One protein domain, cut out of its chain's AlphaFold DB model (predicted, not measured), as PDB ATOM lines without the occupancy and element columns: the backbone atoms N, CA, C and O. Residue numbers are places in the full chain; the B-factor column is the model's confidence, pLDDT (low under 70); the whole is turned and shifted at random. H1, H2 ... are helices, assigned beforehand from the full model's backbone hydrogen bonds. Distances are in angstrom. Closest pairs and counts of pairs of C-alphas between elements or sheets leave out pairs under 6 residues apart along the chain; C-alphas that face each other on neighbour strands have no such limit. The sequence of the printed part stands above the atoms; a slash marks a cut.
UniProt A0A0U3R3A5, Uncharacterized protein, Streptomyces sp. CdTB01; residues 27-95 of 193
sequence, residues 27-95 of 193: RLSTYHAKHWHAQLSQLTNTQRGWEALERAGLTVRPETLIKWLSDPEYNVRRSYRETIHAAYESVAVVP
ATOM      1  N   ARG A  27     -46.968  33.115  -1.740       90.38
ATOM      2  CA  ARG A  27     -45.597  33.088  -1.232       90.38
ATOM      3  C   ARG A  27     -44.796  34.268  -1.778       90.38
ATOM      4  O   ARG A  27     -44.837  34.551  -2.974       90.38
ATOM      5  N   LEU A  28     -44.019  34.921  -0.922       90.06
ATOM      6  CA  LEU A  28     -43.051  35.939  -1.321       90.06
ATOM      7  C   LEU A  28     -41.948  35.318  -2.188       90.06
ATOM      8  O   LEU A  28     -41.279  34.370  -1.781       90.06
ATOM      9  N   SER A  29     -41.703  35.899  -3.363       87.44
ATOM     10  CA  SER A  29     -40.696  35.419  -4.324       87.44
ATOM     11  C   SER A  29     -39.263  35.426  -3.773       87.44
ATOM     12  O   SER A  29     -38.420  34.616  -4.165       87.44
ATOM     13  N   THR A  30     -38.979  36.307  -2.813       87.44
ATOM     14  CA  THR A  30     -37.682  36.403  -2.132       87.44
ATOM     15  C   THR A  30     -37.419  35.245  -1.160       87.44
ATOM     16  O   THR A  30     -36.264  35.009  -0.798       87.44
ATOM     17  N   TYR A  31     -38.451  34.477  -0.789       89.38
ATOM     18  CA  TYR A  31     -38.375  33.390   0.186       89.38
ATOM     19  C   TYR A  31     -38.374  32.000  -0.481       89.38
ATOM     20  O   TYR A  31     -39.395  31.314  -0.555       89.38
ATOM     21  N   HIS A  32     -37.201  31.560  -0.947       92.12
ATOM     22  CA  HIS A  32     -36.985  30.259  -1.603       92.12
ATOM     23  C   HIS A  32     -35.859  29.411  -0.966       92.12
ATOM     24  O   HIS A  32     -35.425  28.408  -1.538       92.12
ATOM     25  N   ALA A  33     -35.362  29.800   0.212       93.12
ATOM     26  CA  ALA A  33     -34.287  29.099   0.903       93.12
ATOM     27  C   ALA A  33     -34.755  27.728   1.422       93.12
ATOM     28  O   ALA A  33     -35.698  27.624   2.206       93.12
ATOM     29  N   LYS A  34     -34.054  26.665   1.011       91.00
ATOM     30  CA  LYS A  34     -34.345  25.282   1.434       91.00
ATOM     31  C   LYS A  34     -33.506  24.822   2.628       91.00
ATOM     32  O   LYS A  34     -33.943  23.971   3.391       91.00
ATOM     33  N   HIS A  35     -32.293  25.354   2.769       94.88
ATOM     34  CA  HIS A  35     -31.370  24.963   3.834       94.88
ATOM     35  C   HIS A  35     -31.587  25.811   5.091       94.88
ATOM     36  O   HIS A  35     -31.762  27.026   4.986       94.88
ATOM     37  N   TRP A  36     -31.512  25.186   6.274       95.69
ATOM     38  CA  TRP A  36     -31.786  25.840   7.562       95.69
ATOM     39  C   TRP A  36     -30.928  27.094   7.778       95.69
ATOM     40  O   TRP A  36     -31.419  28.098   8.284       95.69
ATOM     41  N   HIS A  37     -29.657  27.062   7.360       96.69
ATOM     42  CA  HIS A  37     -28.739  28.190   7.537       96.69
ATOM     43  C   HIS A  37     -29.160  29.401   6.700       96.69
ATOM     44  O   HIS A  37     -29.225  30.519   7.205       96.69
ATOM     45  N   ALA A  38     -29.538  29.169   5.442       95.88
ATOM     46  CA  ALA A  38     -30.014  30.223   4.554       95.88
ATOM     47  C   ALA A  38     -31.360  30.798   5.026       95.88
ATOM     48  O   ALA A  38     -31.556  32.011   4.980       95.88
ATOM     49  N   GLN A  39     -32.261  29.944   5.527       96.62
ATOM     50  CA  GLN A  39     -33.521  30.372   6.144       96.62
ATOM     51  C   GLN A  39     -33.267  31.264   7.363       96.62
ATOM     52  O   GLN A  39     -33.834  32.350   7.460       96.62
ATOM     53  N   LEU A  40     -32.368  30.838   8.256       96.62
ATOM     54  CA  LEU A  40     -31.991  31.603   9.440       96.62
ATOM     55  C   LEU A  40     -31.372  32.954   9.064       96.62
ATOM     56  O   LEU A  40     -31.791  33.977   9.596       96.62
ATOM     57  N   SER A  41     -30.438  32.964   8.111       95.88
ATOM     58  CA  SER A  41     -29.815  34.189   7.598       95.88
ATOM     59  C   SER A  41     -30.864  35.181   7.084       95.88
ATOM     60  O   SER A  41     -30.894  36.329   7.531       95.88
ATOM     61  N   GLN A  42     -31.799  34.731   6.236       95.12
ATOM     62  CA  GLN A  42     -32.889  35.576   5.736       95.12
ATOM     63  C   GLN A  42     -33.792  36.110   6.856       95.12
ATOM     64  O   GLN A  42     -34.116  37.299   6.851       95.12
ATOM     65  N   LEU A  43     -34.159  35.276   7.834       95.50
ATOM     66  CA  LEU A  43     -34.982  35.699   8.972       95.50
ATOM     67  C   LEU A  43     -34.282  36.771   9.812       95.50
ATOM     68  O   LEU A  43     -34.889  37.780  10.158       95.50
ATOM     69  N   THR A  44     -32.988  36.612  10.084       95.00
ATOM     70  CA  THR A  44     -32.240  37.563  10.924       95.00
ATOM     71  C   THR A  44     -31.942  38.910  10.252       95.00
ATOM     72  O   THR A  44     -31.540  39.851  10.936       95.00
ATOM     73  N   ASN A  45     -32.189  39.046   8.942       94.00
ATOM     74  CA  ASN A  45     -31.994  40.299   8.200       94.00
ATOM     75  C   ASN A  45     -33.142  41.307   8.365       94.00
ATOM     76  O   ASN A  45     -33.025  42.442   7.904       94.00
ATOM     77  N   THR A  46     -34.266  40.918   8.970       92.25
ATOM     78  CA  THR A  46     -35.448  41.785   9.089       92.25
ATOM     79  C   THR A  46     -36.057  41.701  10.481       92.25
ATOM     80  O   THR A  46     -36.035  40.646  11.109       92.25
ATOM     81  N   GLN A  47     -36.662  42.794  10.955       92.88
ATOM     82  CA  GLN A  47     -37.377  42.796  12.237       92.88
ATOM     83  C   GLN A  47     -38.518  41.763  12.258       92.88
ATOM     84  O   GLN A  47     -38.638  40.995  13.207       92.88
ATOM     85  N   ARG A  48     -39.288  41.662  11.164       91.06
ATOM     86  CA  ARG A  48     -40.354  40.657  11.010       91.06
ATOM     87  C   ARG A  48     -39.833  39.221  11.151       91.06
ATOM     88  O   ARG A  48     -40.518  38.375  11.719       91.06
ATOM     89  N   GLY A  49     -38.641  38.933  10.630       93.44
ATOM     90  CA  GLY A  49     -38.041  37.607  10.752       93.44
ATOM     91  C   GLY A  49     -37.579  37.288  12.177       93.44
ATOM     92  O   GLY A  49     -37.771  36.161  12.628       93.44
ATOM     93  N   TRP A  50     -37.079  38.276  12.928       94.06
ATOM     94  CA  TRP A  50     -36.803  38.122  14.362       94.06
ATOM     95  C   TRP A  50     -38.063  37.814  15.175       94.06
ATOM     96  O   TRP A  50     -38.072  36.857  15.946       94.06
ATOM     97  N   GLU A  51     -39.143  38.560  14.948       94.56
ATOM     98  CA  GLU A  51     -40.434  38.319  15.607       94.56
ATOM     99  C   GLU A  51     -40.999  36.929  15.273       94.56
ATOM    100  O   GLU A  51     -41.614  36.275  16.114       94.56
ATOM    101  N   ALA A  52     -40.787  36.444  14.046       94.62
ATOM    102  CA  ALA A  52     -41.200  35.102  13.650       94.62
ATOM    103  C   ALA A  52     -40.388  34.002  14.343       94.62
ATOM    104  O   ALA A  52     -40.965  33.000  14.765       94.62
ATOM    105  N   LEU A  53     -39.075  34.191  14.499       96.12
ATOM    106  CA  LEU A  53     -38.221  33.273  15.259       96.12
ATOM    107  C   LEU A  53     -38.650  33.199  16.729       96.12
ATOM    108  O   LEU A  53     -38.738  32.104  17.284       96.12
ATOM    109  N   GLU A  54     -38.963  34.341  17.343       93.94
ATOM    110  CA  GLU A  54     -39.464  34.408  18.718       93.94
ATOM    111  C   GLU A  54     -40.821  33.707  18.859       93.94
ATOM    112  O   GLU A  54     -40.984  32.848  19.725       93.94
ATOM    113  N   ARG A  55     -41.769  33.987  17.954       93.81
ATOM    114  CA  ARG A  55     -43.098  33.350  17.941       93.81
ATOM    115  C   ARG A  55     -43.027  31.837  17.735       93.81
ATOM    116  O   ARG A  55     -43.818  31.107  18.323       93.81
ATOM    117  N   ALA A  56     -42.079  31.364  16.929       94.62
ATOM    118  CA  ALA A  56     -41.819  29.939  16.738       94.62
ATOM    119  C   ALA A  56     -41.123  29.283  17.950       94.62
ATOM    120  O   ALA A  56     -40.931  28.068  17.968       94.62
ATOM    121  N   GLY A  57     -40.742  30.068  18.963       93.62
ATOM    122  CA  GLY A  57     -40.129  29.584  20.194       93.62
ATOM    123  C   GLY A  57     -38.624  29.352  20.088       93.62
ATOM    124  O   GLY A  57     -38.081  28.541  20.841       93.62
ATOM    125  N   LEU A  58     -37.919  30.028  19.169       94.69
ATOM    126  CA  LEU A  58     -36.464  29.911  19.095       94.69
ATOM    127  C   LEU A  58     -35.803  30.616  20.289       94.69
ATOM    128  O   LEU A  58     -35.454  31.792  20.235       94.69
ATOM    129  N   THR A  59     -35.556  29.865  21.358       89.56
ATOM    130  CA  THR A  59     -34.844  30.360  22.540       89.56
ATOM    131  C   THR A  59     -33.383  29.915  22.510       89.56
ATOM    132  O   THR A  59     -33.045  28.807  22.933       89.56
ATOM    133  N   VAL A  60     -32.489  30.774  22.016       89.50
ATOM    134  CA  VAL A  60     -31.039  30.526  22.014       89.50
ATOM    135  C   VAL A  60     -30.277  31.727  22.559       89.50
ATOM    136  O   VAL A  60     -30.739  32.863  22.488       89.50
ATOM    137  N   ARG A  61     -29.083  31.486  23.112       92.06
ATOM    138  CA  ARG A  61     -28.200  32.581  23.531       92.06
ATOM    139  C   ARG A  61     -27.670  33.320  22.294       92.06
ATOM    140  O   ARG A  61     -27.392  32.654  21.292       92.06
ATOM    141  N   PRO A  62     -27.418  34.639  22.370       90.44
ATOM    142  CA  PRO A  62     -26.854  35.402  21.253       90.44
ATOM    143  C   PRO A  62     -25.569  34.786  20.681       90.44
ATOM    144  O   PRO A  62     -25.422  34.659  19.472       90.44
ATOM    145  N   GLU A  63     -24.673  34.300  21.543       93.31
ATOM    146  CA  GLU A  63     -23.433  33.625  21.129       93.31
ATOM    147  C   GLU A  63     -23.682  32.354  20.307       93.31
ATOM    148  O   GLU A  63     -22.946  32.055  19.367       93.31
ATOM    149  N   THR A  64     -24.713  31.583  20.662       93.06
ATOM    150  CA  THR A  64     -25.105  30.377  19.924       93.06
ATOM    151  C   THR A  64     -25.608  30.749  18.539       93.06
ATOM    152  O   THR A  64     -25.219  30.121  17.559       93.06
ATOM    153  N   LEU A  65     -26.418  31.802  18.455       92.81
ATOM    154  CA  LEU A  65     -26.949  32.275  17.191       92.81
ATOM    155  C   LEU A  65     -25.851  32.823  16.270       92.81
ATOM    156  O   LEU A  65     -25.832  32.490  15.090       92.81
ATOM    157  N   ILE A  66     -24.892  33.584  16.812       93.56
ATOM    158  CA  ILE A  66     -23.718  34.061  16.063       93.56
ATOM    159  C   ILE A  66     -22.935  32.877  15.487       93.56
ATOM    160  O   ILE A  66     -22.571  32.904  14.314       93.56
ATOM    161  N   LYS A  67     -22.712  31.817  16.277       94.00
ATOM    162  CA  LYS A  67     -22.038  30.600  15.796       94.00
ATOM    163  C   LYS A  67     -22.800  29.948  14.648       94.00
ATOM    164  O   LYS A  67     -22.189  29.614  13.642       94.00
ATOM    165  N   TRP A  68     -24.119  29.806  14.779       95.44
ATOM    166  CA  TRP A  68     -24.950  29.220  13.729       95.44
ATOM    167  C   TRP A  68     -24.939  30.053  12.451       95.44
ATOM    168  O   TRP A  68     -24.855  29.486  11.375       95.44
ATOM    169  N   LEU A  69     -24.982  31.382  12.547       94.69
ATOM    170  CA  LEU A  69     -24.926  32.262  11.376       94.69
ATOM    171  C   LEU A  69     -23.546  32.265  10.706       94.69
ATOM    172  O   LEU A  69     -23.459  32.434   9.494       94.69
ATOM    173  N   SER A  70     -22.484  32.050  11.482       94.50
ATOM    174  CA  SER A  70     -21.099  32.098  10.994       94.50
ATOM    175  C   SER A  70     -20.640  30.803  10.314       94.50
ATOM    176  O   SER A  70     -19.699  30.848   9.528       94.50
ATOM    177  N   ASP A  71     -21.275  29.663  10.609       92.94
ATOM    178  CA  ASP A  71     -20.898  28.348  10.076       92.94
ATOM    179  C   ASP A  71     -22.127  27.593   9.517       92.94
ATOM    180  O   ASP A  71     -22.951  27.095  10.294       92.94
ATOM    181  N   PRO A  72     -22.266  27.482   8.180       90.25
ATOM    182  CA  PRO A  72     -23.380  26.771   7.551       90.25
ATOM    183  C   PRO A  72     -23.384  25.262   7.809       90.25
ATOM    184  O   PRO A  72     -24.448  24.644   7.728       90.25
ATOM    185  N   GLU A  73     -22.237  24.684   8.170       92.00
ATOM    186  CA  GLU A  73     -22.077  23.259   8.463       92.00
ATOM    187  C   GLU A  73     -22.214  22.953   9.964       92.00
ATOM    188  O   GLU A  73     -22.092  21.799  10.392       92.00
ATOM    189  N   TYR A  74     -22.519  23.964  10.791       91.31
ATOM    190  CA  TYR A  74     -22.686  23.769  12.225       91.31
ATOM    191  C   TYR A  74     -23.768  22.723  12.517       91.31
ATOM    192  O   TYR A  74     -24.887  22.755  11.987       91.31
ATOM    193  N   ASN A  75     -23.465  21.794  13.426       91.06
ATOM    194  CA  ASN A  75     -24.392  20.728  13.785       91.06
ATOM    195  C   ASN A  75     -25.525  21.236  14.696       91.06
ATOM    196  O   ASN A  75     -25.509  21.082  15.919       91.06
ATOM    197  N   VAL A  76     -26.522  21.866  14.079       92.88
ATOM    198  CA  VAL A  76     -27.766  22.292  14.726       92.88
ATOM    199  C   VAL A  76     -28.700  21.099  14.922       92.88
ATOM    200  O   VAL A  76     -28.944  20.322  13.997       92.88
ATOM    201  N   ARG A  77     -29.271  20.973  16.128       94.75
ATOM    202  CA  ARG A  77     -30.252  19.921  16.440       94.75
ATOM    203  C   ARG A  77     -31.459  20.011  15.505       94.75
ATOM    204  O   ARG A  77     -31.929  21.105  15.200       94.75
ATOM    205  N   ARG A  78     -32.016  18.855  15.134       94.38
ATOM    206  CA  ARG A  78     -33.193  18.754  14.258       94.38
ATOM    207  C   ARG A  78     -34.365  19.623  14.725       94.38
ATOM    208  O   ARG A  78     -34.913  20.345  13.906       94.38
ATOM    209  N   SER A  79     -34.665  19.629  16.024       94.44
ATOM    210  CA  SER A  79     -35.748  20.441  16.595       94.44
ATOM    211  C   SER A  79     -35.593  21.935  16.293       94.44
ATOM    212  O   SER A  79     -36.553  22.593  15.927       94.44
ATOM    213  N   TYR A  80     -34.372  22.474  16.371       95.56
ATOM    214  CA  TYR A  80     -34.120  23.876  16.038       95.56
ATOM    215  C   TYR A  80     -34.221  24.140  14.537       95.56
ATOM    216  O   TYR A  80     -34.691  25.203  14.146       95.56
ATOM    217  N   ARG A  81     -33.822  23.183  13.688       95.81
ATOM    218  CA  ARG A  81     -34.022  23.297  12.233       95.81
ATOM    219  C   ARG A  81     -35.510  23.339  11.888       95.81
ATOM    220  O   ARG A  81     -35.901  24.141  11.051       95.81
ATOM    221  N   GLU A  82     -36.326  22.529  12.558       95.62
ATOM    222  CA  GLU A  82     -37.787  22.536  12.413       95.62
ATOM    223  C   GLU A  82     -38.390  23.865  12.894       95.62
ATOM    224  O   GLU A  82     -39.196  24.449  12.178       95.62
ATOM    225  N   THR A  83     -37.936  24.412  14.029       96.81
ATOM    226  CA  THR A  83     -38.340  25.750  14.500       96.81
ATOM    227  C   THR A  83     -37.981  26.856  13.503       96.81
ATOM    228  O   THR A  83     -38.817  27.701  13.193       96.81
ATOM    229  N   ILE A  84     -36.749  26.856  12.982       96.62
ATOM    230  CA  ILE A  84     -36.291  27.832  11.981       96.62
ATOM    231  C   ILE A  84     -37.133  27.716  10.712       96.62
ATOM    232  O   ILE A  84     -37.560  28.730  10.170       96.62
ATOM    233  N   HIS A  85     -37.402  26.490  10.265       96.25
ATOM    234  CA  HIS A  85     -38.229  26.249   9.096       96.25
ATOM    235  C   HIS A  85     -39.667  26.743   9.307       96.25
ATOM    236  O   HIS A  85     -40.182  27.466   8.464       96.25
ATOM    237  N   ALA A  86     -40.291  26.450  10.450       95.00
ATOM    238  CA  ALA A  86     -41.633  26.938  10.771       95.00
ATOM    239  C   ALA A  86     -41.700  28.477  10.810       95.00
ATOM    240  O   ALA A  86     -42.601  29.078  10.223       95.00
ATOM    241  N   ALA A  87     -40.710  29.127  11.435       96.19
ATOM    242  CA  ALA A  87     -40.589  30.585  11.420       96.19
ATOM    243  C   ALA A  87     -40.449  31.119   9.986       96.19
ATOM    244  O   ALA A  87     -41.116  32.085   9.616       96.19
ATOM    245  N   TYR A  88     -39.625  30.462   9.169       96.25
ATOM    246  CA  TYR A  88     -39.402  30.818   7.773       96.25
ATOM    247  C   TYR A  88     -40.687  30.765   6.947       96.25
ATOM    248  O   TYR A  88     -41.030  31.747   6.289       96.25
ATOM    249  N   GLU A  89     -41.425  29.659   7.031       93.94
ATOM    250  CA  GLU A  89     -42.688  29.472   6.313       93.94
ATOM    251  C   GLU A  89     -43.735  30.516   6.723       93.94
ATOM    252  O   GLU A  89     -44.395  31.093   5.860       93.94
ATOM    253  N   SER A  90     -43.810  30.861   8.014       92.12
ATOM    254  CA  SER A  90     -44.752  31.877   8.511       92.12
ATOM    255  C   SER A  90     -44.506  33.289   7.959       92.12
ATOM    256  O   SER A  90     -45.423  34.104   7.882       92.12
ATOM    257  N   VAL A  91     -43.263  33.607   7.582       93.06
ATOM    258  CA  VAL A  91     -42.907  34.906   6.984       93.06
ATOM    259  C   VAL A  91     -42.989  34.851   5.463       93.06
ATOM    260  O   VAL A  91     -43.342  35.847   4.830       93.06
ATOM    261  N   ALA A  92     -42.671  33.692   4.885       92.56
ATOM    262  CA  ALA A  92     -42.679  33.472   3.449       92.56
ATOM    263  C   ALA A  92     -44.087  33.553   2.851       92.56
ATOM    264  O   ALA A  92     -44.217  33.936   1.689       92.56
ATOM    265  N   VAL A  93     -45.124  33.204   3.615       90.69
ATOM    266  CA  VAL A  93     -46.520  33.263   3.173       90.69
ATOM    267  C   VAL A  93     -47.152  34.601   3.568       90.69
ATOM    268  O   VAL A  93     -47.031  35.070   4.701       90.69
ATOM    269  N   VAL A  94     -47.811  35.237   2.602       89.31
ATOM    270  CA  VAL A  94     -48.701  36.383   2.797       89.31
ATOM    271  C   VAL A  94     -50.129  35.838   2.781       89.31
ATOM    272  O   VAL A  94     -50.480  35.161   1.806       89.31
ATOM    273  N   PRO A  95     -50.927  36.082   3.836       88.94
ATOM    274  CA  PRO A  95     -52.320  35.651   3.865       88.94
ATOM    275  C   PRO A  95     -53.115  36.329   2.744       88.94
ATOM    276  O   PRO A  95     -52.717  37.389   2.258       88.94
TER     277      PRO A  95
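What this domain is: This is residues 27 to 95 of the 193 residues of an uncharacterized protein of Streptomyces sp. CdTB01 (UniProt A0A0U3R3A5). Past a lead of residues 27 to 35, H1, H2 and the longer H4 form a small cluster, with H4 crossing both H1 and H2. H3 packs on H1 alone, toward the end of the long axis away from Pro 95. The printed part has 69 residues with four named helices, H1 to H4 in order, and no named strand: all helix. It is compact, radius of gyration of the C-alphas 11.2 A, spanning 33 by 21 by 20 A.

How they stand to each other: H1, residues 36 to 44, is the hub, touching three helices. H2, residues 47 to 55, touches H1 only at the corner, closest C-alphas Leu 43 and Gly 49, 4.0 A. H3, residues 62 to 70, touches H1 at a steep tilt of 59 degrees, closest C-alphas Ser 41 and Leu 69, 6.5 A. H4, residues 78 to 92, touches H1 at a steep tilt of 49 degrees, closest C-alphas Trp 36 and Arg 81, 5.8 A. H4 touches H2 at 46 degrees, also steep, closest C-alphas Ala 52 and Ala 87, 5.1 A. H3 is apart from H2 and H4. In H1 to H4 every O i to N i+4 pair is within hydrogen-bond range.

Where its parts are: H1 begins at C-alpha 36 (-31.786, 25.840, 7.562). H4, 20.6 A long, ends at C-alpha 92 (-42.679, 33.472, 3.449).

The domain as a whole: The farthest C-alphas, Glu 63 and Pro 95, are 33.7 A apart. The printed part has no cut, no link is long, and no printed residue is under 70 in pLDDT.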